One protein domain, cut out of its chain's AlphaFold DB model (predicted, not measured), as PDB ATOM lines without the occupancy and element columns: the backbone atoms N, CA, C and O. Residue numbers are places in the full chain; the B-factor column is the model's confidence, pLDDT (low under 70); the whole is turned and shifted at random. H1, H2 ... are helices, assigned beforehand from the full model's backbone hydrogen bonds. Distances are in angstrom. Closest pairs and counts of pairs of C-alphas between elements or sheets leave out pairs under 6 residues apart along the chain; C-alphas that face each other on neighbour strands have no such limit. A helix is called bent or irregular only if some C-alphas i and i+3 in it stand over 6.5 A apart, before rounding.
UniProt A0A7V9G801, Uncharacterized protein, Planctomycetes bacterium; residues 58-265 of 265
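Overview. This is residues 58 to 265 of the 265 residues of an uncharacterized protein of Planctomycetes bacterium (UniProt A0A7V9G801). This is a long, slender helical bundle in which two long helices, H2 and H7, run the same way, while H3 and H5, one after the other along its length, run back beside H7. H1 folds back on the start of H2, the sharply kinked H6 packs on H5 near the same end, and residues 254 to 265 stick out at the other end. The printed part has 208 residues with seven named helices, H1 to H7 in that order, and no named strand; the class is all helix. The whole is extended, a rod spanning 96 by 27 by 23 A, with a radius of gyration of the C-alphas of 26.1 A.

Arrangement. H1, residues 58 to 64, and H2, residues 71 to 117, form a helical hairpin at a shallow tilt of 26 degrees; H2 touches H1 with residues 71 to 82 alone, and the closest C-alphas, of Val 60 and Ala 78, are 5.1 A apart. H3, residues 123 to 141, is close to H2 but not clearly touching, with the C-alphas of Leu 96 and Leu 140 closest at 6.7 A. H4, residues 146 to 150, only just touches H5, residues 158 to 177, with 3 pairs of C-alphas within 8 A, the closest those of Thr 150 and Thr 158 at 7.7 A. H6, residues 182 to 200, touches H5 at a steep tilt of 67 degrees, closest at the C-alphas of Ala 175 and Ile 185, 6.4 A. H7, residues 205 to 263, is the hub, touching four helices. It touches H5 at a shallow tilt of 13 degrees, opposite ways, closest at the C-alphas of Ala 166 and Ala 213, 4.2 A; H3 at 5.5 A between the C-alphas of Gly 132 and Leu 238; H2 at 6.3 A between those of Pro 99 and Ile 235; and H6 only at the corner, at 6.0 A between those of Val 199 and Ala 205. Every O i to N i+4 pair is within hydrogen-bond range in H4, H5 and H7, against 2 of 3 in H1, 41 of 43 in H2, 11 of 15 in H3 and 8 of 15 in H6.

Along the chain. H1 begins at C-alpha 58, (15.111, -36.321, 5.437). H2 is 66.6 A long, H3 25.0 A and H5 28.3 A. H3 is irregular, only just, with C-alphas 128 and 131 6.8 A apart; H6 is irregular, with C-alphas 188 and 191 9.4 A apart. H7, 85.6 A, ends at C-alpha 263, (45.077, 14.721, 54.060).

Size, cuts and confidence. The C-alphas of Thr 181 and Gly 265, the farthest apart, are 96.5 A from each other. The printed part has no cut and no long link. Mean pLDDT of the printed part is 74.8; 69 residues are under 70, among them 117 to 158.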
ATOM      1  N   GLU A  58      15.058 -36.000   6.872       82.94
ATOM      2  CA  GLU A  58      15.111 -36.321   5.437       82.94
ATOM      3  C   GLU A  58      16.368 -37.105   5.000       82.94
ATOM      4  O   GLU A  58      16.218 -38.113   4.310       82.94
ATOM      5  N   PRO A  59      17.599 -36.794   5.462       77.69
ATOM      6  CA  PRO A  59      18.775 -37.563   5.047       77.69
ATOM      7  C   PRO A  59      18.812 -38.995   5.586       77.69
ATOM      8  O   PRO A  59      19.489 -39.838   5.013       77.69
ATOM      9  N   VAL A  60      18.102 -39.280   6.681       86.19
ATOM     10  CA  VAL A  60      17.922 -40.643   7.200       86.19
ATOM     11  C   VAL A  60      16.867 -41.380   6.381       86.19
ATOM     12  O   VAL A  60      17.075 -42.535   6.029       86.19
ATOM     13  N   LEU A  61      15.773 -40.706   6.023       86.94
ATOM     14  CA  LEU A  61      14.733 -41.272   5.158       86.94
ATOM     15  C   LEU A  61      15.286 -41.637   3.779       86.94
ATOM     16  O   LEU A  61      15.019 -42.729   3.288       86.94
ATOM     17  N   ALA A  62      16.122 -40.774   3.200       79.50
ATOM     18  CA  ALA A  62      16.781 -41.019   1.921       79.50
ATOM     19  C   ALA A  62      17.651 -42.290   1.937       79.50
ATOM     20  O   ALA A  62      17.647 -43.046   0.969       79.50
ATOM     21  N   LEU A  63      18.341 -42.572   3.052       80.25
ATOM     22  CA  LEU A  63      19.125 -43.803   3.214       80.25
ATOM     23  C   LEU A  63      18.246 -45.064   3.237       80.25
ATOM     24  O   LEU A  63      18.719 -46.134   2.862       80.25
ATOM     25  N   LEU A  64      16.990 -44.948   3.678       86.19
ATOM     26  CA  LEU A  64      16.051 -46.062   3.858       86.19
ATOM     27  C   LEU A  64      15.064 -46.234   2.693       86.19
ATOM     28  O   LEU A  64      14.367 -47.244   2.636       86.19
ATOM     29  N   ALA A  65      14.971 -45.257   1.789       78.69
ATOM     30  CA  ALA A  65      13.991 -45.236   0.701       78.69
ATOM     31  C   ALA A  65      14.378 -46.109  -0.510       78.69
ATOM     32  O   ALA A  65      13.558 -46.316  -1.403       78.69
ATOM     33  N   GLY A  66      15.621 -46.596  -0.571       66.62
ATOM     34  CA  GLY A  66      16.164 -47.290  -1.738       66.62
ATOM     35  C   GLY A  66      16.130 -48.825  -1.648       66.62
ATOM     36  O   GLY A  66      16.251 -49.382  -0.559       66.62
ATOM     37  N   PRO A  67      16.059 -49.536  -2.794       62.88
ATOM     38  CA  PRO A  67      16.220 -50.996  -2.854       62.88
ATOM     39  C   PRO A  67      17.665 -51.450  -2.575       62.88
ATOM     40  O   PRO A  67      17.924 -52.636  -2.364       62.88
ATOM     41  N   ARG A  68      18.622 -50.516  -2.608       64.19
ATOM     42  CA  ARG A  68      20.030 -50.707  -2.254       64.19
ATOM     43  C   ARG A  68      20.486 -49.511  -1.415       64.19
ATOM     44  O   ARG A  68      20.087 -48.392  -1.736       64.19
ATOM     45  N   PRO A  69      21.354 -49.701  -0.406       69.94
ATOM     46  CA  PRO A  69      21.948 -50.967   0.053       69.94
ATOM     47  C   PRO A  69      20.927 -51.889   0.759       69.94
ATOM     48  O   PRO A  69      19.822 -51.436   1.051       69.94
ATOM     49  N   PRO A  70      21.252 -53.172   1.040       82.31
ATOM     50  CA  PRO A  70      20.383 -54.037   1.833       82.31
ATOM     51  C   PRO A  70      20.020 -53.382   3.161       82.31
ATOM     52  O   PRO A  70      20.829 -52.655   3.747       82.31
ATOM     53  N   LEU A  71      18.811 -53.680   3.636       84.81
ATOM     54  CA  LEU A  71      18.197 -53.013   4.781       84.81
ATOM     55  C   LEU A  71      19.104 -52.967   6.019       84.81
ATOM     56  O   LEU A  71      19.161 -51.942   6.691       84.81
ATOM     57  N   GLU A  72      19.847 -54.041   6.292       86.69
ATOM     58  CA  GLU A  72      20.799 -54.101   7.405       86.69
ATOM     59  C   GLU A  72      21.830 -52.965   7.369       86.69
ATOM     60  O   GLU A  72      22.048 -52.277   8.366       86.69
ATOM     61  N   TYR A  73      22.414 -52.707   6.199       81.31
ATOM     62  CA  TYR A  73      23.416 -51.665   6.023       81.31
ATOM     63  C   TYR A  73      22.764 -50.289   5.993       81.31
ATOM     64  O   TYR A  73      23.249 -49.384   6.669       81.31
ATOM     65  N   ALA A  74      21.655 -50.138   5.262       84.88
ATOM     66  CA  ALA A  74      20.891 -48.891   5.210       84.88
ATOM     67  C   ALA A  74      20.521 -48.408   6.623       84.88
ATOM     68  O   ALA A  74      20.757 -47.253   6.977       84.88
ATOM     69  N   ALA A  75      20.019 -49.321   7.460       88.81
ATOM     70  CA  ALA A  75      19.622 -49.036   8.829       88.81
ATOM     71  C   ALA A  75      20.821 -48.742   9.749       88.81
ATOM     72  O   ALA A  75      20.750 -47.806  10.550       88.81
ATOM     73  N   LEU A  76      21.951 -49.450   9.613       85.62
ATOM     74  CA  LEU A  76      23.175 -49.122  10.363       85.62
ATOM     75  C   LEU A  76      23.706 -47.727  10.026       85.62
ATOM     76  O   LEU A  76      24.072 -46.977  10.928       85.62
ATOM     77  N   LEU A  77      23.705 -47.352   8.750       82.19
ATOM     78  CA  LEU A  77      24.171 -46.040   8.300       82.19
ATOM     79  C   LEU A  77      23.240 -44.920   8.737       82.19
ATOM     80  O   LEU A  77      23.695 -43.877   9.199       82.19
ATOM     81  N   ALA A  78      21.934 -45.153   8.637       87.19
ATOM     82  CA  ALA A  78      20.920 -44.272   9.189       87.19
ATOM     83  C   ALA A  78      21.134 -44.062  10.700       87.19
ATOM     84  O   ALA A  78      21.100 -42.926  11.183       87.19
ATOM     85  N   ALA A  79      21.429 -45.134  11.444       87.38
ATOM     86  CA  ALA A  79      21.747 -45.054  12.866       87.38
ATOM     87  C   ALA A  79      23.059 -44.293  13.131       87.38
ATOM     88  O   ALA A  79      23.133 -43.512  14.080       87.38
ATOM     89  N   GLU A  80      24.091 -44.477  12.306       82.81
ATOM     90  CA  GLU A  80      25.344 -43.721  12.402       82.81
ATOM     91  C   GLU A  80      25.153 -42.231  12.105       82.81
ATOM     92  O   GLU A  80      25.687 -41.401  12.840       82.81
ATOM     93  N   GLU A  81      24.351 -41.872  11.102       83.44
ATOM     94  CA  GLU A  81      24.026 -40.477  10.786       83.44
ATOM     95  C   GLU A  81      23.268 -39.816  11.947       83.44
ATOM     96  O   GLU A  81      23.610 -38.705  12.367       83.44
ATOM     97  N   LEU A  82      22.291 -40.512  12.541       87.12
ATOM     98  CA  LEU A  82      21.598 -40.036  13.743       87.12
ATOM     99  C   LEU A  82      22.537 -39.900  14.934       87.12
ATOM    100  O   LEU A  82      22.500 -38.881  15.626       87.12
ATOM    101  N   ARG A  83      23.419 -40.879  15.154       83.69
ATOM    102  CA  ARG A  83      24.436 -40.803  16.203       83.69
ATOM    103  C   ARG A  83      25.353 -39.611  15.973       83.69
ATOM    104  O   ARG A  83      25.607 -38.867  16.913       83.69
ATOM    105  N   ALA A  84      25.814 -39.385  14.747       74.75
ATOM    106  CA  ALA A  84      26.665 -38.256  14.401       74.75
ATOM    107  C   ALA A  84      25.941 -36.921  14.613       74.75
ATOM    108  O   ALA A  84      26.545 -35.963  15.091       74.75
ATOM    109  N   ARG A  85      24.644 -36.830  14.301       79.94
ATOM    110  CA  ARG A  85      23.814 -35.649  14.601       79.94
ATOM    111  C   ARG A  85      23.639 -35.437  16.099       79.94
ATOM    112  O   ARG A  85      23.836 -34.322  16.572       79.94
ATOM    113  N   ARG A  86      23.325 -36.493  16.852       83.94
ATOM    114  CA  ARG A  86      23.179 -36.411  18.308       83.94
ATOM    115  C   ARG A  86      24.492 -36.017  18.961       83.94
ATOM    116  O   ARG A  86      24.494 -35.077  19.736       83.94
ATOM    117  N   VAL A  87      25.604 -36.656  18.602       74.81
ATOM    118  CA  VAL A  87      26.937 -36.303  19.107       74.81
ATOM    119  C   VAL A  87      27.277 -34.866  18.730       74.81
ATOM    120  O   VAL A  87      27.737 -34.132  19.591       74.81
ATOM    121  N   ARG A  88      26.993 -34.410  17.500       71.62
ATOM    122  CA  ARG A  88      27.150 -32.994  17.128       71.62
ATOM    123  C   ARG A  88      26.357 -32.079  18.062       71.62
ATOM    124  O   ARG A  88      26.937 -31.134  18.586       71.62
ATOM    125  N   HIS A  89      25.085 -32.372  18.316       72.12
ATOM    126  CA  HIS A  89      24.243 -31.579  19.214       72.12
ATOM    127  C   HIS A  89      24.648 -31.672  20.688       72.12
ATOM    128  O   HIS A  89      24.631 -30.658  21.370       72.12
ATOM    129  N   GLU A  90      25.029 -32.842  21.194       72.94
ATOM    130  CA  GLU A  90      25.476 -33.047  22.575       72.94
ATOM    131  C   GLU A  90      26.820 -32.373  22.814       72.94
ATOM    132  O   GLU A  90      26.975 -31.646  23.788       72.94
ATOM    133  N   VAL A  91      27.771 -32.553  21.895       66.62
ATOM    134  CA  VAL A  91      29.064 -31.870  21.919       66.62
ATOM    135  C   VAL A  91      28.850 -30.369  21.840       66.62
ATOM    136  O   VAL A  91      29.465 -29.651  22.619       66.62
ATOM    137  N   MET A  92      27.955 -29.891  20.971       64.62
ATOM    138  CA  MET A  92      27.585 -28.480  20.933       64.62
ATOM    139  C   MET A  92      27.020 -28.041  22.280       64.62
ATOM    140  O   MET A  92      27.551 -27.141  22.911       64.62
ATOM    141  N   ARG A  93      26.000 -28.728  22.788       69.56
ATOM    142  CA  ARG A  93      25.321 -28.373  24.033       69.56
ATOM    143  C   ARG A  93      26.270 -28.378  25.224       69.56
ATOM    144  O   ARG A  93      26.245 -27.427  25.986       69.56
ATOM    145  N   HIS A  94      27.113 -29.392  25.395       68.50
ATOM    146  CA  HIS A  94      28.104 -29.433  26.473       68.50
ATOM    147  C   HIS A  94      29.183 -28.367  26.301       68.50
ATOM    148  O   HIS A  94      29.522 -27.678  27.263       68.50
ATOM    149  N   ARG A  95      29.703 -28.189  25.081       64.31
ATOM    150  CA  ARG A  95      30.734 -27.181  24.814       64.31
ATOM    151  C   ARG A  95      30.208 -25.756  24.863       64.31
ATOM    152  O   ARG A  95      31.023 -24.870  25.071       64.31
ATOM    153  N   LEU A  96      28.904 -25.537  24.693       61.09
ATOM    154  CA  LEU A  96      28.255 -24.235  24.833       61.09
ATOM    155  C   LEU A  96      27.715 -23.996  26.249       61.09
ATOM    156  O   LEU A  96      27.746 -22.865  26.718       61.09
ATOM    157  N   ALA A  97      27.273 -25.037  26.959       69.69
ATOM    158  CA  ALA A  97      26.754 -24.909  28.318       69.69
ATOM    159  C   ALA A  97      27.802 -24.288  29.242       69.69
ATOM    160  O   ALA A  97      27.524 -23.285  29.880       69.69
ATOM    161  N   TYR A  98      29.029 -24.813  29.244       66.12
ATOM    162  CA  TYR A  98      30.092 -24.277  30.092       66.12
ATOM    163  C   TYR A  98      30.428 -22.791  29.822       66.12
ATOM    164  O   TYR A  98      30.406 -22.023  30.785       66.12
ATOM    165  N   PRO A  99      30.686 -22.321  28.579       63.94
ATOM    166  CA  PRO A  99      30.906 -20.897  28.306       63.94
ATOM    167  C   PRO A  99      29.694 -20.032  28.613       63.94
ATOM    168  O   PRO A  99      29.880 -18.949  29.151       63.94
ATOM    169  N   ILE A 100      28.476 -20.481  28.302       67.06
ATOM    170  CA  ILE A 100      27.264 -19.703  28.589       67.06
ATOM    171  C   ILE A 100      27.093 -19.555  30.100       67.06
ATOM    172  O   ILE A 100      26.946 -18.439  30.588       67.06
ATOM    173  N   THR A 101      27.175 -20.650  30.859       73.94
ATOM    174  CA  THR A 101      27.087 -20.603  32.322       73.94
ATOM    175  C   THR A 101      28.221 -19.765  32.912       73.94
ATOM    176  O   THR A 101      27.972 -18.953  33.796       73.94
ATOM    177  N   SER A 102      29.443 -19.883  32.388       69.88
ATOM    178  CA  SER A 102      30.583 -19.073  32.837       69.88
ATOM    179  C   SER A 102      30.379 -17.587  32.546       69.88
ATOM    180  O   SER A 102      30.600 -16.767  33.429       69.88
ATOM    181  N   LEU A 103      29.898 -17.221  31.354       67.94
ATOM    182  CA  LEU A 103      29.554 -15.841  31.008       67.94
ATOM    183  C   LEU A 103      28.462 -15.281  31.916       67.94
ATOM    184  O   LEU A 103      28.587 -14.156  32.383       67.94
ATOM    185  N   VAL A 104      27.411 -16.062  32.179       72.81
ATOM    186  CA  VAL A 104      26.326 -15.666  33.084       72.81
ATOM    187  C   VAL A 104      26.867 -15.438  34.494       72.81
ATOM    188  O   VAL A 104      26.545 -14.423  35.102       72.81
ATOM    189  N   MET A 105      27.736 -16.320  34.993       74.56
ATOM    190  CA  MET A 105      28.370 -16.161  36.306       74.56
ATOM    191  C   MET A 105      29.289 -14.938  36.362       74.56
ATOM    192  O   MET A 105      29.248 -14.195  37.338       74.56
ATOM    193  N   ILE A 106      30.078 -14.692  35.314       71.50
ATOM    194  CA  ILE A 106      30.945 -13.512  35.198       71.50
ATOM    195  C   ILE A 106      30.101 -12.231  35.176       71.50
ATOM    196  O   ILE A 106      30.371 -11.305  35.937       71.50
ATOM    197  N   ALA A 107      29.053 -12.184  34.350       69.25
ATOM    198  CA  ALA A 107      28.151 -11.041  34.254       69.25
ATOM    199  C   ALA A 107      27.409 -10.788  35.575       69.25
ATOM    200  O   ALA A 107      27.304  -9.644  36.014       69.25
ATOM    201  N   ALA A 108      26.948 -11.849  36.245       74.94
ATOM    202  CA  ALA A 108      26.310 -11.761  37.553       74.94
ATOM    203  C   ALA A 108      27.281 -11.259  38.631       74.94
ATOM    204  O   ALA A 108      26.916 -10.387  39.416       74.94
ATOM    205  N   ALA A 109      28.526 -11.749  38.643       71.38
ATOM    206  CA  ALA A 109      29.564 -11.277  39.555       71.38
ATOM    207  C   ALA A 109      29.886  -9.793  39.321       71.38
ATOM    208  O   ALA A 109      29.922  -9.019  40.278       71.38
ATOM    209  N   MET A 110      30.031  -9.369  38.060       68.31
ATOM    210  CA  MET A 110      30.222  -7.957  37.707       68.31
ATOM    211  C   MET A 110      29.042  -7.092  38.164       68.31
ATOM    212  O   MET A 110      29.252  -6.061  38.800       68.31
ATOM    213  N   GLY A 111      27.805  -7.519  37.888       68.81
ATOM    214  CA  GLY A 111      26.597  -6.802  38.299       68.81
ATOM    215  C   GLY A 111      26.479  -6.677  39.819       68.81
ATOM    216  O   GLY A 111      26.208  -5.591  40.332       68.81
ATOM    217  N   TRP A 112      26.757  -7.761  40.548       75.62
ATOM    218  CA  TRP A 112      26.787  -7.754  42.010       75.62
ATOM    219  C   TRP A 112      27.841  -6.784  42.549       75.62
ATOM    220  O   TRP A 112      27.548  -6.006  43.451       75.62
ATOM    221  N   MET A 113      29.039  -6.769  41.963       66.69
ATOM    222  CA  MET A 113      30.124  -5.887  42.389       66.69
ATOM    223  C   MET A 113      29.857  -4.406  42.135       66.69
ATOM    224  O   MET A 113      30.124  -3.588  43.014       66.69
ATOM    225  N   VAL A 114      29.300  -4.048  40.976       69.81
ATOM    226  CA  VAL A 114      28.879  -2.664  40.703       69.81
ATOM    227  C   VAL A 114      27.835  -2.226  41.723       69.81
ATOM    228  O   VAL A 114      27.940  -1.145  42.297       69.81
ATOM    229  N   HIS A 115      26.852  -3.089  41.989       71.00
ATOM    230  CA  HIS A 115      25.739  -2.758  42.868       71.00
ATOM    231  C   HIS A 115      26.136  -2.688  44.350       71.00
ATOM    232  O   HIS A 115      25.677  -1.799  45.063       71.00
ATOM    233  N   ARG A 116      26.978  -3.611  44.834       72.44
ATOM    234  CA  ARG A 116      27.338  -3.711  46.259       72.44
ATOM    235  C   ARG A 116      28.596  -2.953  46.645       72.44
ATOM    236  O   ARG A 116      28.637  -2.419  47.748       72.44
ATOM    237  N   CYS A 117      29.602  -2.913  45.779       63.16
ATOM    238  CA  CYS A 117      30.885  -2.288  46.096       63.16
ATOM    239  C   CYS A 117      30.994  -0.861  45.546       63.16
ATOM    240  O   CYS A 117      31.996  -0.199  45.802       63.16
ATOM    241  N   GLY A 118      30.008  -0.392  44.767       63.12
ATOM    242  CA  GLY A 118      30.054   0.920  44.118       63.12
ATOM    243  C   GLY A 118      31.241   1.072  43.163       63.12
ATOM    244  O   GLY A 118      31.664   2.190  42.886       63.12
ATOM    245  N   ALA A 119      31.810  -0.048  42.700       59.19
ATOM    246  CA  ALA A 119      32.998  -0.055  41.865       59.19
ATOM    247  C   ALA A 119      32.639   0.503  40.477       59.19
ATOM    248  O   ALA A 119      31.829  -0.113  39.773       59.19
ATOM    249  N   PRO A 120      33.209   1.647  40.053       61.34
ATOM    250  CA  PRO A 120      32.975   2.153  38.713       61.34
ATOM    251  C   PRO A 120      33.659   1.209  37.721       61.34
ATOM    252  O   PRO A 120      34.886   1.116  37.674       61.34
ATOM    253  N   LEU A 121      32.869   0.486  36.924       61.19
ATOM    254  CA  LEU A 121      33.389  -0.213  35.752       61.19
ATOM    255  C   LEU A 121      33.805   0.848  34.731       61.19
ATOM    256  O   LEU A 121      32.981   1.339  33.962       61.19
ATOM    257  N   ASP A 122      35.079   1.236  34.745       64.56
ATOM    258  CA  ASP A 122      35.626   2.112  33.713       64.56
ATOM    259  C   ASP A 122      35.541   1.387  32.359       64.56
ATOM    260  O   ASP A 122      36.052   0.274  32.185       64.56
ATOM    261  N   LEU A 123      34.870   2.025  31.396       61.78
ATOM    262  CA  LEU A 123      34.606   1.509  30.050       61.78
ATOM    263  C   LEU A 123      35.894   1.077  29.324       61.78
ATOM    264  O   LEU A 123      35.857   0.245  28.419       61.78
ATOM    265  N   ARG A 124      37.050   1.615  29.738       65.31
ATOM    266  CA  ARG A 124      38.386   1.241  29.245       65.31
ATOM    267  C   ARG A 124      38.730  -0.228  29.502       65.31
ATOM    268  O   ARG A 124      39.380  -0.850  28.665       65.31
ATOM    269  N   TRP A 125      38.246  -0.815  30.597       59.62
ATOM    270  CA  TRP A 125      38.442  -2.240  30.888       59.62
ATOM    271  C   TRP A 125      37.583  -3.137  30.002       59.62
ATOM    272  O   TRP A 125      38.010  -4.236  29.645       59.62
ATOM    273  N   LEU A 126      36.421  -2.645  29.559       60.12
ATOM    274  CA  LEU A 126      35.575  -3.363  28.610       60.12
ATOM    275  C   LEU A 126      36.352  -3.674  27.322       60.12
ATOM    276  O   LEU A 126      36.296  -4.798  26.835       60.12
ATOM    277  N   TRP A 127      37.165  -2.726  26.837       61.00
ATOM    278  CA  TRP A 127      38.007  -2.902  25.648       61.00
ATOM    279  C   TRP A 127      39.061  -4.006  25.788       61.00
ATOM    280  O   TRP A 127      39.367  -4.670  24.802       61.00
ATOM    281  N   THR A 128      39.567  -4.273  26.996       62.72
ATOM    282  CA  THR A 128      40.472  -5.415  27.235       62.72
ATOM    283  C   THR A 128      39.745  -6.761  27.237       62.72
ATOM    284  O   THR A 128      40.338  -7.784  26.900       62.72
ATOM    285  N   ALA A 129      38.443  -6.766  27.547       60.06
ATOM    286  CA  ALA A 129      37.586  -7.947  27.497       60.06
ATOM    287  C   ALA A 129      37.022  -8.226  26.089       60.06
ATOM    288  O   ALA A 129      36.680  -9.372  25.787       60.06
ATOM    289  N   VAL A 130      36.968  -7.217  25.205       65.75
ATOM    290  CA  VAL A 130      36.448  -7.330  23.826       65.75
ATOM    291  C   VAL A 130      37.080  -8.485  23.034       65.75
ATOM    292  O   VAL A 130      36.310  -9.257  22.466       65.75
ATOM    293  N   PRO A 131      38.412  -8.702  23.005       65.38
ATOM    294  CA  PRO A 131      38.995  -9.828  22.271       65.38
ATOM    295  C   PRO A 131      38.483 -11.183  22.773       65.38
ATOM    296  O   PRO A 131      38.155 -12.055  21.972       65.38
ATOM    297  N   GLY A 132      38.348 -11.344  24.094       63.56
ATOM    298  CA  GLY A 132      37.804 -12.557  24.706       63.56
ATOM    299  C   GLY A 132      36.335 -12.774  24.345       63.56
ATOM    300  O   GLY A 132      35.958 -13.878  23.962       63.56
ATOM    301  N   VAL A 133      35.526 -11.711  24.386       65.50
ATOM    302  CA  VAL A 133      34.104 -11.739  24.004       65.50
ATOM    303  C   VAL A 133      33.925 -12.033  22.515       65.50
ATOM    304  O   VAL A 133      33.070 -12.838  22.164       65.50
ATOM    305  N   VAL A 134      34.746 -11.451  21.638       66.69
ATOM    306  CA  VAL A 134      34.712 -11.703  20.188       66.69
ATOM    307  C   VAL A 134      35.111 -13.144  19.873       66.69
ATOM    308  O   VAL A 134      34.441 -13.795  19.074       66.69
ATOM    309  N   VAL A 135      36.146 -13.682  20.528       66.88
ATOM    310  CA  VAL A 135      36.530 -15.097  20.387       66.88
ATOM    311  C   VAL A 135      35.416 -16.018  20.889       66.88
ATOM    312  O   VAL A 135      35.110 -17.015  20.232       66.88
ATOM    313  N   LEU A 136      34.766 -15.678  22.007       65.12
ATOM    314  CA  LEU A 136      33.657 -16.462  22.546       65.12
ATOM    315  C   LEU A 136      32.428 -16.431  21.637       65.12
ATOM    316  O   LEU A 136      31.874 -17.481  21.322       65.12
ATOM    317  N   ALA A 137      32.013 -15.238  21.211       64.75
ATOM    318  CA  ALA A 137      30.876 -15.029  20.324       64.75
ATOM    319  C   ALA A 137      31.117 -15.709  18.975       64.75
ATOM    320  O   ALA A 137      30.241 -16.410  18.478       64.75
ATOM    321  N   GLY A 138      32.337 -15.594  18.438       64.81
ATOM    322  CA  GLY A 138      32.783 -16.344  17.274       64.81
ATOM    323  C   GLY A 138      32.586 -17.840  17.486       64.81
ATOM    324  O   GLY A 138      31.846 -18.459  16.736       64.81
ATOM    325  N   ALA A 139      33.152 -18.416  18.546       63.69
ATOM    326  CA  ALA A 139      33.039 -19.848  18.818       63.69
ATOM    327  C   ALA A 139      31.602 -20.342  19.098       63.69
ATOM    328  O   ALA A 139      31.298 -21.500  18.814       63.69
ATOM    329  N   LEU A 140      30.725 -19.481  19.627       63.06
ATOM    330  CA  LEU A 140      29.308 -19.758  19.898       63.06
ATOM    331  C   LEU A 140      28.437 -19.711  18.637       63.06
ATOM    332  O   LEU A 140      27.543 -20.539  18.482       63.06
ATOM    333  N   ILE A 141      28.687 -18.746  17.749       62.75
ATOM    334  CA  ILE A 141      27.875 -18.479  16.551       62.75
ATOM    335  C   ILE A 141      28.338 -19.336  15.365       62.75
ATOM    336  O   ILE A 141      27.526 -19.779  14.553       62.75
ATOM    337  N   LEU A 142      29.637 -19.629  15.279       60.81
ATOM    338  CA  LEU A 142      30.243 -20.371  14.172       60.81
ATOM    339  C   LEU A 142      29.595 -21.710  13.810       60.81
ATOM    340  O   LEU A 142      29.497 -22.007  12.620       60.81
ATOM    341  N   PRO A 143      29.147 -22.523  14.777       54.91
ATOM    342  CA  PRO A 143      28.493 -23.780  14.458       54.91
ATOM    343  C   PRO A 143      27.136 -23.624  13.770       54.91
ATOM    344  O   PRO A 143      26.700 -24.542  13.080       54.91
ATOM    345  N   TRP A 144      26.484 -22.473  13.955       55.94
ATOM    346  CA  TRP A 144      25.165 -22.159  13.409       55.94
ATOM    347  C   TRP A 144      25.257 -21.430  12.066       55.94
ATOM    348  O   TRP A 144      24.414 -21.625  11.198       55.94
ATOM    349  N   CYS A 145      26.316 -20.649  11.844       52.88
ATOM    350  CA  CYS A 145      26.568 -19.943  10.582       52.88
ATOM    351  C   CYS A 145      27.429 -20.768   9.605       52.88
ATOM    352  O   CYS A 145      28.335 -20.236   8.959       52.88
ATOM    353  N   HIS A 146      27.148 -22.071   9.510       51.84
ATOM    354  CA  HIS A 146      27.941 -23.064   8.779       51.84
ATOM    355  C   HIS A 146      28.249 -22.657   7.330       51.84
ATOM    356  O   HIS A 146      29.405 -22.696   6.918       51.84
ATOM    357  N   GLU A 147      27.244 -22.233   6.563       51.16
ATOM    358  CA  GLU A 147      27.406 -21.896   5.138       51.16
ATOM    359  C   GLU A 147      28.087 -20.540   4.914       51.16
ATOM    360  O   GLU A 147      28.913 -20.392   4.017       51.16
ATOM    361  N   LEU A 148      27.798 -19.556   5.768       50.19
ATOM    362  CA  LEU A 148      28.329 -18.196   5.642       50.19
ATOM    363  C   LEU A 148      29.789 -18.082   6.094       50.19
ATOM    364  O   LEU A 148      30.562 -17.324   5.505       50.19
ATOM    365  N   VAL A 149      30.179 -18.821   7.138       47.31
ATOM    366  CA  VAL A 149      31.517 -18.694   7.733       47.31
ATOM    367  C   VAL A 149      32.532 -19.618   7.068       47.31
ATOM    368  O   VAL A 149      33.668 -19.195   6.865       47.31
ATOM    369  N   THR A 150      32.153 -20.832   6.646       49.34
ATOM    370  CA  THR A 150      33.075 -21.727   5.909       49.34
ATOM    371  C   THR A 150      33.543 -21.120   4.585       49.34
ATOM    372  O   THR A 150      34.689 -21.331   4.199       49.34
ATOM    373  N   ALA A 151      32.705 -20.305   3.935       48.75
ATOM    374  CA  ALA A 151      33.059 -19.597   2.707       48.75
ATOM    375  C   ALA A 151      34.089 -18.466   2.910       48.75
ATOM    376  O   ALA A 151      34.784 -18.105   1.965       48.75
ATOM    377  N   ARG A 152      34.192 -17.884   4.117       50.12
ATOM    378  CA  ARG A 152      35.015 -16.682   4.376       50.12
ATOM    379  C   ARG A 152      36.152 -16.881   5.376       50.12
ATOM    380  O   ARG A 152      37.115 -16.125   5.336       50.12
ATOM    381  N   VAL A 153      36.071 -17.877   6.257       47.00
ATOM    382  CA  VAL A 153      37.089 -18.149   7.282       47.00
ATOM    383  C   VAL A 153      37.393 -19.653   7.320       47.00
ATOM    384  O   VAL A 153      36.800 -20.396   8.110       47.00
ATOM    385  N   PRO A 154      38.339 -20.132   6.488       50.44
ATOM    386  CA  PRO A 154      38.589 -21.562   6.304       50.44
ATOM    387  C   PRO A 154      39.092 -22.270   7.567       50.44
ATOM    388  O   PRO A 154      38.937 -23.479   7.680       50.44
ATOM    389  N   ILE A 155      39.651 -21.540   8.538       54.12
ATOM    390  CA  ILE A 155      40.260 -22.112   9.749       54.12
ATOM    391  C   ILE A 155      39.200 -22.563  10.770       54.12
ATOM    392  O   ILE A 155      39.389 -23.570  11.454       54.12
ATOM    393  N   VAL A 156      38.068 -21.858  10.868       51.38
ATOM    394  CA  VAL A 156      37.146 -22.011  12.009       51.38
ATOM    395  C   VAL A 156      35.939 -22.914  11.682       51.38
ATOM    396  O   VAL A 156      35.364 -23.520  12.580       51.38
ATOM    397  N   GLY A 157      35.633 -23.127  10.394       58.03
ATOM    398  CA  GLY A 157      34.638 -24.105   9.913       58.03
ATOM    399  C   GLY A 157      35.190 -25.510   9.604       58.03
ATOM    400  O   GLY A 157      34.498 -26.345   9.023       58.03
ATOM    401  N   THR A 158      36.444 -25.784   9.968       69.69
ATOM    402  CA  THR A 158      37.163 -27.026   9.628       69.69
ATOM    403  C   THR A 158      36.494 -28.280  10.187       69.69
ATOM    404  O   THR A 158      36.330 -29.263   9.469       69.69
ATOM    405  N   TRP A 159      36.067 -28.273  11.453       73.00
ATOM    406  CA  TRP A 159      35.473 -29.463  12.072       73.00
ATOM    407  C   TRP A 159      34.214 -29.948  11.342       73.00
ATOM    408  O   TRP A 159      34.148 -31.113  10.949       73.00
ATOM    409  N   SER A 160      33.230 -29.069  11.138       70.50
ATOM    410  CA  SER A 160      31.972 -29.427  10.477       70.50
ATOM    411  C   SER A 160      32.193 -29.835   9.023       70.50
ATOM    412  O   SER A 160      31.579 -30.796   8.562       70.50
ATOM    413  N   TYR A 161      33.135 -29.180   8.337       78.62
ATOM    414  CA  TYR A 161      33.578 -29.562   6.999       78.62
ATOM    415  C   TYR A 161      34.108 -31.001   6.954       78.62
ATOM    416  O   TYR A 161      33.703 -31.790   6.098       78.62
ATOM    417  N   HIS A 162      34.985 -31.373   7.891       83.38
ATOM    418  CA  HIS A 162      35.531 -32.727   7.964       83.38
ATOM    419  C   HIS A 162      34.455 -33.764   8.314       83.38
ATOM    420  O   HIS A 162      34.443 -34.839   7.719       83.38
ATOM    421  N   VAL A 163      33.503 -33.436   9.192       78.00
ATOM    422  CA  VAL A 163      32.369 -34.326   9.498       78.00
ATOM    423  C   VAL A 163      31.467 -34.534   8.275       78.00
ATOM    424  O   VAL A 163      31.102 -35.669   7.979       78.00
ATOM    425  N   ALA A 164      31.146 -33.473   7.529       78.62
ATOM    426  CA  ALA A 164      30.345 -33.577   6.308       78.62
ATOM    427  C   ALA A 164      31.050 -34.432   5.239       78.62
ATOM    428  O   ALA A 164      30.469 -35.382   4.722       78.62
ATOM    429  N   ARG A 165      32.340 -34.165   4.986       85.81
ATOM    430  CA  ARG A 165      33.180 -34.954   4.067       85.81
ATOM    431  C   ARG A 165      33.237 -36.428   4.452       85.81
ATOM    432  O   ARG A 165      33.156 -37.281   3.574       85.81
ATOM    433  N   ALA A 166      33.369 -36.738   5.740       85.44
ATOM    434  CA  ALA A 166      33.349 -38.119   6.205       85.44
ATOM    435  C   ALA A 166      32.042 -38.833   5.829       85.44
ATOM    436  O   ALA A 166      32.093 -39.957   5.331       85.44
ATOM    437  N   GLY A 167      30.897 -38.167   6.010       80.00
ATOM    438  CA  GLY A 167      29.590 -38.687   5.602       80.00
ATOM    439  C   GLY A 167      29.483 -38.891   4.090       80.00
ATOM    440  O   GLY A 167      29.061 -39.953   3.641       80.00
ATOM    441  N   TRP A 168      29.941 -37.921   3.294       85.81
ATOM    442  CA  TRP A 168      29.971 -38.021   1.829       85.81
ATOM    443  C   TRP A 168      30.772 -39.224   1.339       85.81
ATOM    444  O   TRP A 168      30.278 -40.003   0.528       85.81
ATOM    445  N   TYR A 169      31.986 -39.413   1.862       89.38
ATOM    446  CA  TYR A 169      32.828 -40.546   1.486       89.38
ATOM    447  C   TYR A 169      32.284 -41.879   1.997       89.38
ATOM    448  O   TYR A 169      32.384 -42.873   1.287       89.38
ATOM    449  N   ALA A 170      31.657 -41.919   3.175       84.00
ATOM    450  CA  ALA A 170      30.982 -43.126   3.648       84.00
ATOM    451  C   ALA A 170      29.828 -43.520   2.711       84.00
ATOM    452  O   ALA A 170      29.726 -44.681   2.319       84.00
ATOM    453  N   ARG A 171      29.012 -42.551   2.268       82.38
ATOM    454  CA  ARG A 171      27.965 -42.780   1.260       82.38
ATOM    455  C   ARG A 171      28.547 -43.228  -0.084       82.38
ATOM    456  O   ARG A 171      28.071 -44.206  -0.650       82.38
ATOM    457  N   ALA A 172      29.604 -42.578  -0.565       87.12
ATOM    458  CA  ALA A 172      30.269 -42.936  -1.819       87.12
ATOM    459  C   ALA A 172      30.878 -44.350  -1.795       87.12
ATOM    460  O   ALA A 172      30.728 -45.107  -2.751       87.12
ATOM    461  N   MET A 173      31.510 -44.735  -0.681       87.50
ATOM    462  CA  MET A 173      32.032 -46.088  -0.457       87.50
ATOM    463  C   MET A 173      30.935 -47.136  -0.672       87.50
ATOM    464  O   MET A 173      31.157 -48.140  -1.343       87.50
ATOM    465  N   LEU A 174      29.740 -46.890  -0.138       80.38
ATOM    466  CA  LEU A 174      28.612 -47.806  -0.275       80.38
ATOM    467  C   LEU A 174      28.068 -47.826  -1.694       80.38
ATOM    468  O   LEU A 174      27.832 -48.903  -2.228       80.38
ATOM    469  N   ALA A 175      27.905 -46.657  -2.311       84.31
ATOM    470  CA  ALA A 175      27.477 -46.569  -3.700       84.31
ATOM    471  C   ALA A 175      28.383 -47.415  -4.617       84.31
ATOM    472  O   ALA A 175      27.885 -48.177  -5.447       84.31
ATOM    473  N   SER A 176      29.700 -47.359  -4.383       86.50
ATOM    474  CA  SER A 176      30.695 -48.189  -5.068       86.50
ATOM    475  C   SER A 176      30.560 -49.681  -4.736       86.50
ATOM    476  O   SER A 176      30.400 -50.494  -5.650       86.50
ATOM    477  N   ARG A 177      30.540 -50.052  -3.446       84.38
ATOM    478  CA  ARG A 177      30.417 -51.448  -2.983       84.38
ATOM    479  C   ARG A 177      29.185 -52.152  -3.553       84.38
ATOM    480  O   ARG A 177      29.246 -53.319  -3.935       84.38
ATOM    481  N   TRP A 178      28.062 -51.439  -3.617       81.62
ATOM    482  CA  TRP A 178      26.779 -51.964  -4.087       81.62
ATOM    483  C   TRP A 178      26.560 -51.812  -5.589       81.62
ATOM    484  O   TRP A 178      25.501 -52.211  -6.078       81.62
ATOM    485  N   ARG A 179      27.550 -51.268  -6.315       83.00
ATOM    486  CA  ARG A 179      27.500 -51.047  -7.766       83.00
ATOM    487  C   ARG A 179      26.174 -50.406  -8.176       83.00
ATOM    488  O   ARG A 179      25.443 -50.941  -9.012       83.00
ATOM    489  N   MET A 180      25.820 -49.322  -7.487       81.75
ATOM    490  CA  MET A 180      24.600 -48.574  -7.780       81.75
ATOM    491  C   MET A 180      24.644 -48.057  -9.224       81.75
ATOM    492  O   MET A 180      25.715 -47.735  -9.740       81.75
ATOM    493  N   THR A 181      23.486 -48.019  -9.884       83.19
ATOM    494  CA  THR A 181      23.356 -47.390 -11.204       83.19
ATOM    495  C   THR A 181      23.508 -45.879 -11.071       83.19
ATOM    496  O   THR A 181      23.369 -45.336  -9.977       83.19
ATOM    497  N   GLU A 182      23.774 -45.182 -12.171       82.44
ATOM    498  CA  GLU A 182      23.925 -43.724 -12.159       82.44
ATOM    499  C   GLU A 182      22.685 -43.017 -11.577       82.44
ATOM    500  O   GLU A 182      22.824 -42.223 -10.648       82.44
ATOM    501  N   ASP A 183      21.479 -43.425 -11.989       80.38
ATOM    502  CA  ASP A 183      20.206 -42.894 -11.475       80.38
ATOM    503  C   ASP A 183      19.998 -43.134  -9.969       80.38
ATOM    504  O   ASP A 183      19.342 -42.344  -9.281       80.38
ATOM    505  N   ASP A 184      20.495 -44.259  -9.446       77.38
ATOM    506  CA  ASP A 184      20.414 -44.581  -8.019       77.38
ATOM    507  C   ASP A 184      21.469 -43.798  -7.229       77.38
ATOM    508  O   ASP A 184      21.185 -43.303  -6.138       77.38
ATOM    509  N   ILE A 185      22.672 -43.634  -7.791       79.06
ATOM    510  CA  ILE A 185      23.740 -42.818  -7.209       79.06
ATOM    511  C   ILE A 185      23.307 -41.354  -7.129       79.06
ATOM    512  O   ILE A 185      23.546 -40.720  -6.103       79.06
ATOM    513  N   GLU A 186      22.669 -40.812  -8.166       82.56
ATOM    514  CA  GLU A 186      22.180 -39.432  -8.172       82.56
ATOM    515  C   GLU A 186      21.119 -39.216  -7.092       82.56
ATOM    516  O   GLU A 186      21.226 -38.273  -6.308       82.56
ATOM    517  N   ARG A 187      20.153 -40.131  -6.953       75.19
ATOM    518  CA  ARG A 187      19.153 -40.063  -5.874       75.19
ATOM    519  C   ARG A 187      19.767 -40.219  -4.479       75.19
ATOM    520  O   ARG A 187      19.295 -39.597  -3.532       75.19
ATOM    521  N   TYR A 188      20.816 -41.028  -4.345       70.88
ATOM    522  CA  TYR A 188      21.446 -41.346  -3.061       70.88
ATOM    523  C   TYR A 188      22.485 -40.308  -2.593       70.88
ATOM    524  O   TYR A 188      22.591 -40.020  -1.398       70.88
ATOM    525  N   LEU A 189      23.274 -39.745  -3.514       77.38
ATOM    526  CA  LEU A 189      24.311 -38.744  -3.228       77.38
ATOM    527  C   LEU A 189      23.840 -37.307  -3.482       77.38
ATOM    528  O   LEU A 189      24.414 -36.379  -2.911       77.38
ATOM    529  N   GLY A 190      22.810 -37.108  -4.305       81.50
ATOM    530  CA  GLY A 190      22.252 -35.800  -4.630       81.50
ATOM    531  C   GLY A 190      23.308 -34.832  -5.166       81.50
ATOM    532  O   GLY A 190      24.140 -35.173  -6.009       81.50
ATOM    533  N   SER A 191      23.321 -33.618  -4.616       79.94
ATOM    534  CA  SER A 191      24.257 -32.553  -4.995       79.94
ATOM    535  C   SER A 191      25.734 -32.874  -4.714       79.94
ATOM    536  O   SER A 191      26.621 -32.205  -5.253       79.94
ATOM    537  N   ASP A 192      26.026 -33.907  -3.919       80.19
ATOM    538  CA  ASP A 192      27.399 -34.332  -3.641       80.19
ATOM    539  C   ASP A 192      28.006 -35.149  -4.796       80.19
ATOM    540  O   ASP A 192      29.234 -35.248  -4.890       80.19
ATOM    541  N   LEU A 193      27.181 -35.705  -5.698       83.94
ATOM    542  CA  LEU A 193      27.627 -36.581  -6.788       83.94
ATOM    543  C   LEU A 193      28.682 -35.912  -7.673       83.94
ATOM    544  O   LEU A 193      29.745 -36.487  -7.891       83.94
ATOM    545  N   ALA A 194      28.454 -34.669  -8.105       84.62
ATOM    546  CA  ALA A 194      29.393 -33.945  -8.970       84.62
ATOM    547  C   ALA A 194      30.805 -33.834  -8.359       84.62
ATOM    548  O   ALA A 194      31.808 -33.837  -9.069       84.62
ATOM    549  N   ARG A 195      30.900 -33.775  -7.025       85.06
ATOM    550  CA  ARG A 195      32.179 -33.717  -6.298       85.06
ATOM    551  C   ARG A 195      32.805 -35.096  -6.094       85.06
ATOM    552  O   ARG A 195      34.023 -35.193  -5.963       85.06
ATOM    553  N   LEU A 196      31.983 -36.140  -6.013       88.44
ATOM    554  CA  LEU A 196      32.396 -37.513  -5.717       88.44
ATOM    555  C   LEU A 196      32.655 -38.346  -6.980       88.44
ATOM    556  O   LEU A 196      33.392 -39.326  -6.898       88.44
ATOM    557  N   ALA A 197      32.126 -37.941  -8.138       86.62
ATOM    558  CA  ALA A 197      32.248 -38.659  -9.407       86.62
ATOM    559  C   ALA A 197      33.699 -39.041  -9.777       86.62
ATOM    560  O   ALA A 197      33.926 -40.208 -10.104       86.62
ATOM    561  N   PRO A 198      34.721 -38.165  -9.629       87.88
ATOM    562  CA  PRO A 198      36.108 -38.545  -9.922       87.88
ATOM    563  C   PRO A 198      36.652 -39.648  -9.005       87.88
ATOM    564  O   PRO A 198      37.537 -40.406  -9.392       87.88
ATOM    565  N   VAL A 199      36.145 -39.729  -7.771       87.56
ATOM    566  CA  VAL A 199      36.556 -40.741  -6.789       87.56
ATOM    567  C   VAL A 199      35.836 -42.062  -7.047       87.56
ATOM    568  O   VAL A 199      36.458 -43.117  -6.955       87.56
ATOM    569  N   LEU A 200      34.554 -42.002  -7.416       87.56
ATOM    570  CA  LEU A 200      33.738 -43.169  -7.760       87.56
ATOM    571  C   LEU A 200      34.192 -43.860  -9.052       87.56
ATOM    572  O   LEU A 200      34.057 -45.073  -9.159       87.56
ATOM    573  N   GLY A 201      34.781 -43.121  -9.998       85.25
ATOM    574  CA  GLY A 201      35.331 -43.681 -11.238       85.25
ATOM    575  C   GLY A 201      36.621 -44.498 -11.070       85.25
ATOM    576  O   GLY A 201      37.150 -45.015 -12.052       85.25
ATOM    577  N   ARG A 202      37.167 -44.609  -9.851       91.19
ATOM    578  CA  ARG A 202      38.395 -45.370  -9.581       91.19
ATOM    579  C   ARG A 202      38.106 -46.862  -9.412       91.19
ATOM    580  O   ARG A 202      37.115 -47.244  -8.801       91.19
ATOM    581  N   ALA A 203      39.044 -47.710  -9.839       88.94
ATOM    582  CA  ALA A 203      38.961 -49.155  -9.608       88.94
ATOM    583  C   ALA A 203      38.976 -49.523  -8.107       88.94
ATOM    584  O   ALA A 203      38.358 -50.505  -7.710       88.94
ATOM    585  N   ASP A 204      39.641 -48.713  -7.276       92.62
ATOM    586  CA  ASP A 204      39.723 -48.863  -5.818       92.62
ATOM    587  C   ASP A 204      38.743 -47.949  -5.055       92.62
ATOM    588  O   ASP A 204      38.985 -47.620  -3.894       92.62
ATOM    589  N   ALA A 205      37.653 -47.497  -5.693       90.19
ATOM    590  CA  ALA A 205      36.759 -46.469  -5.151       90.19
ATOM    591  C   ALA A 205      36.201 -46.791  -3.753       90.19
ATOM    592  O   ALA A 205      36.159 -45.895  -2.911       90.19
ATOM    593  N   GLU A 206      35.817 -48.043  -3.479       89.44
ATOM    594  CA  GLU A 206      35.347 -48.466  -2.152       89.44
ATOM    595  C   GLU A 206      36.426 -48.233  -1.085       89.44
ATOM    596  O   GLU A 206      36.214 -47.476  -0.134       89.44
ATOM    597  N   GLU A 207      37.607 -48.831  -1.258       91.50
ATOM    598  CA  GLU A 207      38.697 -48.748  -0.282       91.50
ATOM    599  C   GLU A 207      39.209 -47.307  -0.135       91.50
ATOM    600  O   GLU A 207      39.476 -46.824   0.968       91.50
ATOM    601  N   HIS A 208      39.292 -46.577  -1.247       93.12
ATOM    602  CA  HIS A 208      39.701 -45.183  -1.255       93.12
ATOM    603  C   HIS A 208      38.718 -44.295  -0.483       93.12
ATOM    604  O   HIS A 208      39.137 -43.520   0.381       93.12
ATOM    605  N   CYS A 209      37.415 -44.436  -0.735       91.69
ATOM    606  CA  CYS A 209      36.381 -43.722   0.007       91.69
ATOM    607  C   CYS A 209      36.381 -44.109   1.493       91.69
ATOM    608  O   CYS A 209      36.249 -43.228   2.343       91.69
ATOM    609  N   ALA A 210      36.602 -45.383   1.833       87.12
ATOM    610  CA  ALA A 210      36.701 -45.836   3.221       87.12
ATOM    611  C   ALA A 210      37.855 -45.145   3.969       87.12
ATOM    612  O   ALA A 210      37.659 -44.597   5.061       87.12
ATOM    613  N   ARG A 211      39.048 -45.100   3.354       92.94
ATOM    614  CA  ARG A 211      40.227 -44.411   3.905       92.94
ATOM    615  C   ARG A 211      39.982 -42.912   4.065       92.94
ATOM    616  O   ARG A 211      40.303 -42.355   5.113       92.94
ATOM    617  N   LEU A 212      39.373 -42.259   3.073       93.44
ATOM    618  CA  LEU A 212      39.034 -40.836   3.160       93.44
ATOM    619  C   LEU A 212      37.996 -40.558   4.251       93.44
ATOM    620  O   LEU A 212      38.159 -39.616   5.025       93.44
ATOM    621  N   ALA A 213      36.960 -41.390   4.367       88.00
ATOM    622  CA  ALA A 213      35.964 -41.264   5.422       88.00
ATOM    623  C   ALA A 213      36.595 -41.400   6.815       88.00
ATOM    624  O   ALA A 213      36.241 -40.648   7.722       88.00
ATOM    625  N   ALA A 214      37.529 -42.339   7.003       87.06
ATOM    626  CA  ALA A 214      38.271 -42.499   8.255       87.06
ATOM    627  C   ALA A 214      39.180 -41.291   8.542       87.06
ATOM    628  O   ALA A 214      39.094 -40.696   9.613       87.06
ATOM    629  N   TYR A 215      39.965 -40.853   7.553       91.62
ATOM    630  CA  TYR A 215      40.820 -39.670   7.666       91.62
ATOM    631  C   TYR A 215      40.025 -38.424   8.075       91.62
ATOM    632  O   TYR A 215      40.390 -37.717   9.014       91.62
ATOM    633  N   HIS A 216      38.906 -38.157   7.399       89.06
ATOM    634  CA  HIS A 216      38.068 -37.003   7.697       89.06
ATOM    635  C   HIS A 216      37.412 -37.098   9.082       89.06
ATOM    636  O   HIS A 216      37.315 -36.073   9.756       89.06
ATOM    637  N   ARG A 217      37.044 -38.294   9.562       83.44
ATOM    638  CA  ARG A 217      36.590 -38.489  10.951       83.44
ATOM    639  C   ARG A 217      37.680 -38.121  11.953       83.44
ATOM    640  O   ARG A 217      37.456 -37.256  12.797       83.44
ATOM    641  N   ASP A 218      38.881 -38.669  11.793       86.31
ATOM    642  CA  ASP A 218      40.001 -38.416  12.706       86.31
ATOM    643  C   ASP A 218      40.431 -36.947  12.725       86.31
ATOM    644  O   ASP A 218      40.781 -36.381  13.769       86.31
ATOM    645  N   VAL A 219      40.441 -36.297  11.559       85.31
ATOM    646  CA  VAL A 219      40.736 -34.866  11.458       85.31
ATOM    647  C   VAL A 219      39.616 -34.045  12.091       85.31
ATOM    648  O   VAL A 219      39.915 -33.114  12.844       85.31
ATOM    649  N   GLY A 220      38.353 -34.403  11.846       81.50
ATOM    650  CA  GLY A 220      37.193 -33.793  12.486       81.50
ATOM    651  C   GLY A 220      37.302 -33.850  14.009       81.50
ATOM    652  O   GLY A 220      37.255 -32.812  14.667       81.50
ATOM    653  N   ASP A 221      37.568 -35.022  14.575       80.38
ATOM    654  CA  ASP A 221      37.698 -35.209  16.022       80.38
ATOM    655  C   ASP A 221      38.861 -34.410  16.619       80.38
ATOM    656  O   ASP A 221      38.738 -33.805  17.691       80.38
ATOM    657  N   ARG A 222      39.998 -34.343  15.916       83.38
ATOM    658  CA  ARG A 222      41.124 -33.485  16.317       83.38
ATOM    659  C   ARG A 222      40.736 -32.008  16.342       83.38
ATOM    660  O   ARG A 222      41.010 -31.349  17.345       83.38
ATOM    661  N   HIS A 223      40.079 -31.504  15.301       79.44
ATOM    662  CA  HIS A 223      39.645 -30.105  15.235       79.44
ATOM    663  C   HIS A 223      38.580 -29.792  16.281       79.44
ATOM    664  O   HIS A 223      38.641 -28.752  16.930       79.44
ATOM    665  N   ALA A 224      37.660 -30.726  16.530       74.31
ATOM    666  CA  ALA A 224      36.680 -30.602  17.593       74.31
ATOM    667  C   ALA A 224      37.378 -30.425  18.953       74.31
ATOM    668  O   ALA A 224      37.040 -29.513  19.705       74.31
ATOM    669  N   ARG A 225      38.363 -31.273  19.279       78.44
ATOM    670  CA  ARG A 225      39.130 -31.156  20.530       78.44
ATOM    671  C   ARG A 225      39.901 -29.839  20.617       78.44
ATOM    672  O   ARG A 225      39.919 -29.226  21.681       78.44
ATOM    673  N   TRP A 226      40.506 -29.392  19.519       77.75
ATOM    674  CA  TRP A 226      41.199 -28.104  19.459       77.75
ATOM    675  C   TRP A 226      40.264 -26.925  19.717       77.75
ATOM    676  O   TRP A 226      40.561 -26.101  20.579       77.75
ATOM    677  N   LEU A 227      39.111 -26.887  19.050       73.69
ATOM    678  CA  LEU A 227      38.100 -25.855  19.263       73.69
ATOM    679  C   LEU A 227      37.649 -25.817  20.728       73.69
ATOM    680  O   LEU A 227      37.573 -24.744  21.317       73.69
ATOM    681  N   ALA A 228      37.435 -26.981  21.350       72.88
ATOM    682  CA  ALA A 228      37.077 -27.058  22.767       72.88
ATOM    683  C   ALA A 228      38.144 -26.435  23.684       72.88
ATOM    684  O   ALA A 228      37.802 -25.716  24.620       72.88
ATOM    685  N   ARG A 229      39.433 -26.672  23.404       78.38
ATOM    686  CA  ARG A 229      40.544 -26.075  24.164       78.38
ATOM    687  C   ARG A 229      40.630 -24.565  23.969       78.38
ATOM    688  O   ARG A 229      40.823 -23.854  24.947       78.38
ATOM    689  N   ILE A 230      40.463 -24.082  22.737       75.88
ATOM    690  CA  ILE A 230      40.466 -22.643  22.429       75.88
ATOM    691  C   ILE A 230      39.332 -21.942  23.180       75.88
ATOM    692  O   ILE A 230      39.561 -20.921  23.821       75.88
ATOM    693  N   VAL A 231      38.130 -22.524  23.160       71.06
ATOM    694  CA  VAL A 231      36.977 -22.003  23.903       71.06
ATOM    695  C   VAL A 231      37.261 -21.975  25.404       71.06
ATOM    696  O   VAL A 231      37.076 -20.939  26.031       71.06
ATOM    697  N   ALA A 232      37.770 -23.069  25.977       72.19
ATOM    698  CA  ALA A 232      38.123 -23.118  27.395       72.19
ATOM    699  C   ALA A 232      39.172 -22.056  27.778       72.19
ATOM    700  O   ALA A 232      39.017 -21.368  28.789       72.19
ATOM    701  N   ALA A 233      40.205 -21.874  26.950       74.12
ATOM    702  CA  ALA A 233      41.225 -20.849  27.154       74.12
ATOM    703  C   ALA A 233      40.631 -19.433  27.091       74.12
ATOM    704  O   ALA A 233      40.913 -18.620  27.964       74.12
ATOM    705  N   ALA A 234      39.757 -19.151  26.120       71.50
ATOM    706  CA  ALA A 234      39.106 -17.849  25.984       71.50
ATOM    707  C   ALA A 234      38.224 -17.502  27.196       71.50
ATOM    708  O   ALA A 234      38.313 -16.387  27.710       71.50
ATOM    709  N   ILE A 235      37.430 -18.461  27.697       70.75
ATOM    710  CA  ILE A 235      36.635 -18.287  28.928       70.75
ATOM    711  C   ILE A 235      37.555 -17.969  30.109       70.75
ATOM    712  O   ILE A 235      37.292 -17.036  30.863       70.75
ATOM    713  N   THR A 236      38.636 -18.737  30.267       74.44
ATOM    714  CA  THR A 236      39.561 -18.597  31.401       74.44
ATOM    715  C   THR A 236      40.265 -17.241  31.374       74.44
ATOM    716  O   THR A 236      40.322 -16.559  32.395       74.44
ATOM    717  N   SER A 237      40.735 -16.805  30.203       73.38
ATOM    718  CA  SER A 237      41.345 -15.484  30.021       73.38
ATOM    719  C   SER A 237      40.359 -14.353  30.304       73.38
ATOM    720  O   SER A 237      40.724 -13.377  30.957       73.38
ATOM    721  N   LEU A 238      39.102 -14.486  29.866       70.81
ATOM    722  CA  LEU A 238      38.054 -13.508  30.158       70.81
ATOM    723  C   LEU A 238      37.770 -13.432  31.666       70.81
ATOM    724  O   LEU A 238      37.714 -12.339  32.222       70.81
ATOM    725  N   ALA A 239      37.652 -14.580  32.338       71.50
ATOM    726  CA  ALA A 239      37.460 -14.642  33.785       71.50
ATOM    727  C   ALA A 239      38.631 -13.995  34.547       71.50
ATOM    728  O   ALA A 239      38.409 -13.210  35.467       71.50
ATOM    729  N   ALA A 240      39.873 -14.272  34.135       72.50
ATOM    730  CA  ALA A 240      41.069 -13.678  34.728       72.50
ATOM    731  C   ALA A 240      41.123 -12.155  34.526       72.50
ATOM    732  O   ALA A 240      41.422 -11.426  35.470       72.50
ATOM    733  N   ALA A 241      40.786 -11.663  33.330       70.00
ATOM    734  CA  ALA A 241      40.735 -10.231  33.041       70.00
ATOM    735  C   ALA A 241      39.689  -9.511  33.906       70.00
ATOM    736  O   ALA A 241      39.969  -8.447  34.459       70.00
ATOM    737  N   VAL A 242      38.510 -10.118  34.080       69.19
ATOM    738  CA  VAL A 242      37.454  -9.583  34.951       69.19
ATOM    739  C   VAL A 242      37.919  -9.543  36.404       69.19
ATOM    740  O   VAL A 242      37.787  -8.504  37.047       69.19
ATOM    741  N   MET A 243      38.513 -10.629  36.911       72.62
ATOM    742  CA  MET A 243      39.054 -10.679  38.275       72.62
ATOM    743  C   MET A 243      40.132  -9.614  38.502       72.62
ATOM    744  O   MET A 243      40.086  -8.918  39.513       72.62
ATOM    745  N   LEU A 244      41.051  -9.429  37.547       73.56
ATOM    746  CA  LEU A 244      42.092  -8.400  37.619       73.56
ATOM    747  C   LEU A 244      41.504  -6.986  37.676       73.56
ATOM    748  O   LEU A 244      41.874  -6.213  38.562       73.56
ATOM    749  N   ALA A 245      40.567  -6.662  36.779       67.62
ATOM    750  CA  ALA A 245      39.905  -5.357  36.743       67.62
ATOM    751  C   ALA A 245      39.180  -5.057  38.064       67.62
ATOM    752  O   ALA A 245      39.289  -3.961  38.616       67.62
ATOM    753  N   VAL A 246      38.508  -6.069  38.612       68.50
ATOM    754  CA  VAL A 246      37.851  -6.031  39.919       68.50
ATOM    755  C   VAL A 246      38.837  -5.716  41.045       68.50
ATOM    756  O   VAL A 246      38.612  -4.776  41.810       68.50
ATOM    757  N   THR A 247      39.939  -6.464  41.150       75.19
ATOM    758  CA  THR A 247      40.935  -6.249  42.212       75.19
ATOM    759  C   THR A 247      41.593  -4.878  42.117       75.19
ATOM    760  O   THR A 247      41.769  -4.220  43.139       75.19
ATOM    761  N   MET A 248      41.902  -4.416  40.903       75.00
ATOM    762  CA  MET A 248      42.480  -3.089  40.683       75.00
ATOM    763  C   MET A 248      41.502  -1.973  41.060       75.00
ATOM    764  O   MET A 248      41.907  -0.999  41.694       75.00
ATOM    765  N   GLY A 249      40.214  -2.130  40.732       69.44
ATOM    766  CA  GLY A 249      39.167  -1.191  41.132       69.44
ATOM    767  C   GLY A 249      39.054  -1.064  42.653       69.44
ATOM    768  O   GLY A 249      39.120   0.045  43.179       69.44
ATOM    769  N   LEU A 250      38.969  -2.194  43.365       73.88
ATOM    770  CA  LEU A 250      38.899  -2.218  44.833       73.88
ATOM    771  C   LEU A 250      40.138  -1.596  45.489       73.88
ATOM    772  O   LEU A 250      40.008  -0.816  46.434       73.88
ATOM    773  N   LEU A 251      41.335  -1.906  44.977       79.75
ATOM    774  CA  LEU A 251      42.585  -1.341  45.483       79.75
ATOM    775  C   LEU A 251      42.625   0.181  45.292       79.75
ATOM    776  O   LEU A 251      42.987   0.906  46.216       79.75
ATOM    777  N   GLY A 252      42.200   0.673  44.124       76.75
ATOM    778  CA  GLY A 252      42.095   2.105  43.848       76.75
ATOM    779  C   GLY A 252      41.150   2.819  44.817       76.75
ATOM    780  O   GLY A 252      41.508   3.860  45.367       76.75
ATOM    781  N   THR A 253      39.976   2.239  45.093       76.19
ATOM    782  CA  THR A 253      39.030   2.790  46.075       76.19
ATOM    783  C   THR A 253      39.622   2.809  47.486       76.19
ATOM    784  O   THR A 253      39.516   3.818  48.180       76.19
ATOM    785  N   TYR A 254      40.289   1.731  47.904       78.75
ATOM    786  CA  TYR A 254      40.935   1.650  49.216       78.75
ATOM    787  C   TYR A 254      42.039   2.706  49.389       78.75
ATOM    788  O   TYR A 254      42.066   3.414  50.397       78.75
ATOM    789  N   LEU A 255      42.902   2.874  48.382       83.19
ATOM    790  CA  LEU A 255      43.961   3.886  48.396       83.19
ATOM    791  C   LEU A 255      43.397   5.311  48.468       83.19
ATOM    792  O   LEU A 255      43.925   6.133  49.212       83.19
ATOM    793  N   GLN A 256      42.298   5.601  47.765       80.81
ATOM    794  CA  GLN A 256      41.626   6.903  47.856       80.81
ATOM    795  C   GLN A 256      41.056   7.180  49.252       80.81
ATOM    796  O   GLN A 256      41.100   8.318  49.716       80.81
ATOM    797  N   VAL A 257      40.509   6.164  49.928       83.69
ATOM    798  CA  VAL A 257      40.019   6.304  51.309       83.69
ATOM    799  C   VAL A 257      41.176   6.602  52.264       83.69
ATOM    800  O   VAL A 257      41.056   7.512  53.084       83.69
ATOM    801  N   LEU A 258      42.302   5.896  52.127       85.88
ATOM    802  CA  LEU A 258      43.501   6.144  52.935       85.88
ATOM    803  C   LEU A 258      44.072   7.550  52.722       85.88
ATOM    804  O   LEU A 258      44.425   8.217  53.691       85.88
ATOM    805  N   ASP A 259      44.144   8.015  51.475       86.88
ATOM    806  CA  ASP A 259      44.687   9.337  51.156       86.88
ATOM    807  C   ASP A 259      43.797  10.469  51.701       86.88
ATOM    808  O   ASP A 259      44.290  11.427  52.297       86.88
ATOM    809  N   ARG A 260      42.465  10.320  51.621       86.31
ATOM    810  CA  ARG A 260      41.523  11.258  52.261       86.31
ATOM    811  C   ARG A 260      41.653  11.274  53.781       86.31
ATOM    812  O   ARG A 260      41.602  12.346  54.369       86.31
ATOM    813  N   ALA A 261      41.830  10.112  54.411       84.19
ATOM    814  CA  ALA A 261      42.039  10.030  55.855       84.19
ATOM    815  C   ALA A 261      43.363  10.681  56.293       84.19
ATOM    816  O   ALA A 261      43.455  11.182  57.409       84.19
ATOM    817  N   ARG A 262      44.379  10.690  55.418       84.38
ATOM    818  CA  ARG A 262      45.696  11.281  55.686       84.38
ATOM    819  C   ARG A 262      45.748  12.794  55.461       84.38
ATOM    820  O   ARG A 262      46.453  13.471  56.199       84.38
ATOM    821  N   ASN A 263      45.033  13.306  54.458       82.31
ATOM    822  CA  ASN A 263      45.077  14.721  54.060       82.31
ATOM    823  C   ASN A 263      43.891  15.550  54.588       82.31
ATOM    824  O   ASN A 263      43.880  16.767  54.430       82.31
ATOM    825  N   GLY A 264      42.869  14.899  55.152       65.88
ATOM    826  CA  GLY A 264      41.680  15.535  55.727       65.88
ATOM    827  C   GLY A 264      41.654  15.582  57.260       65.88
ATOM    828  O   GLY A 264      40.587  15.840  57.814       65.88
ATOM    829  N   GLY A 265      42.778  15.286  57.921       50.47
ATOM    830  CA  GLY A 265      42.974  15.385  59.373       50.47
ATOM    831  C   GLY A 265      43.907  16.524  59.752       50.47
ATOM    832  O   GLY A 265      44.806  16.832  58.939       50.47
TER     833      GLY A 265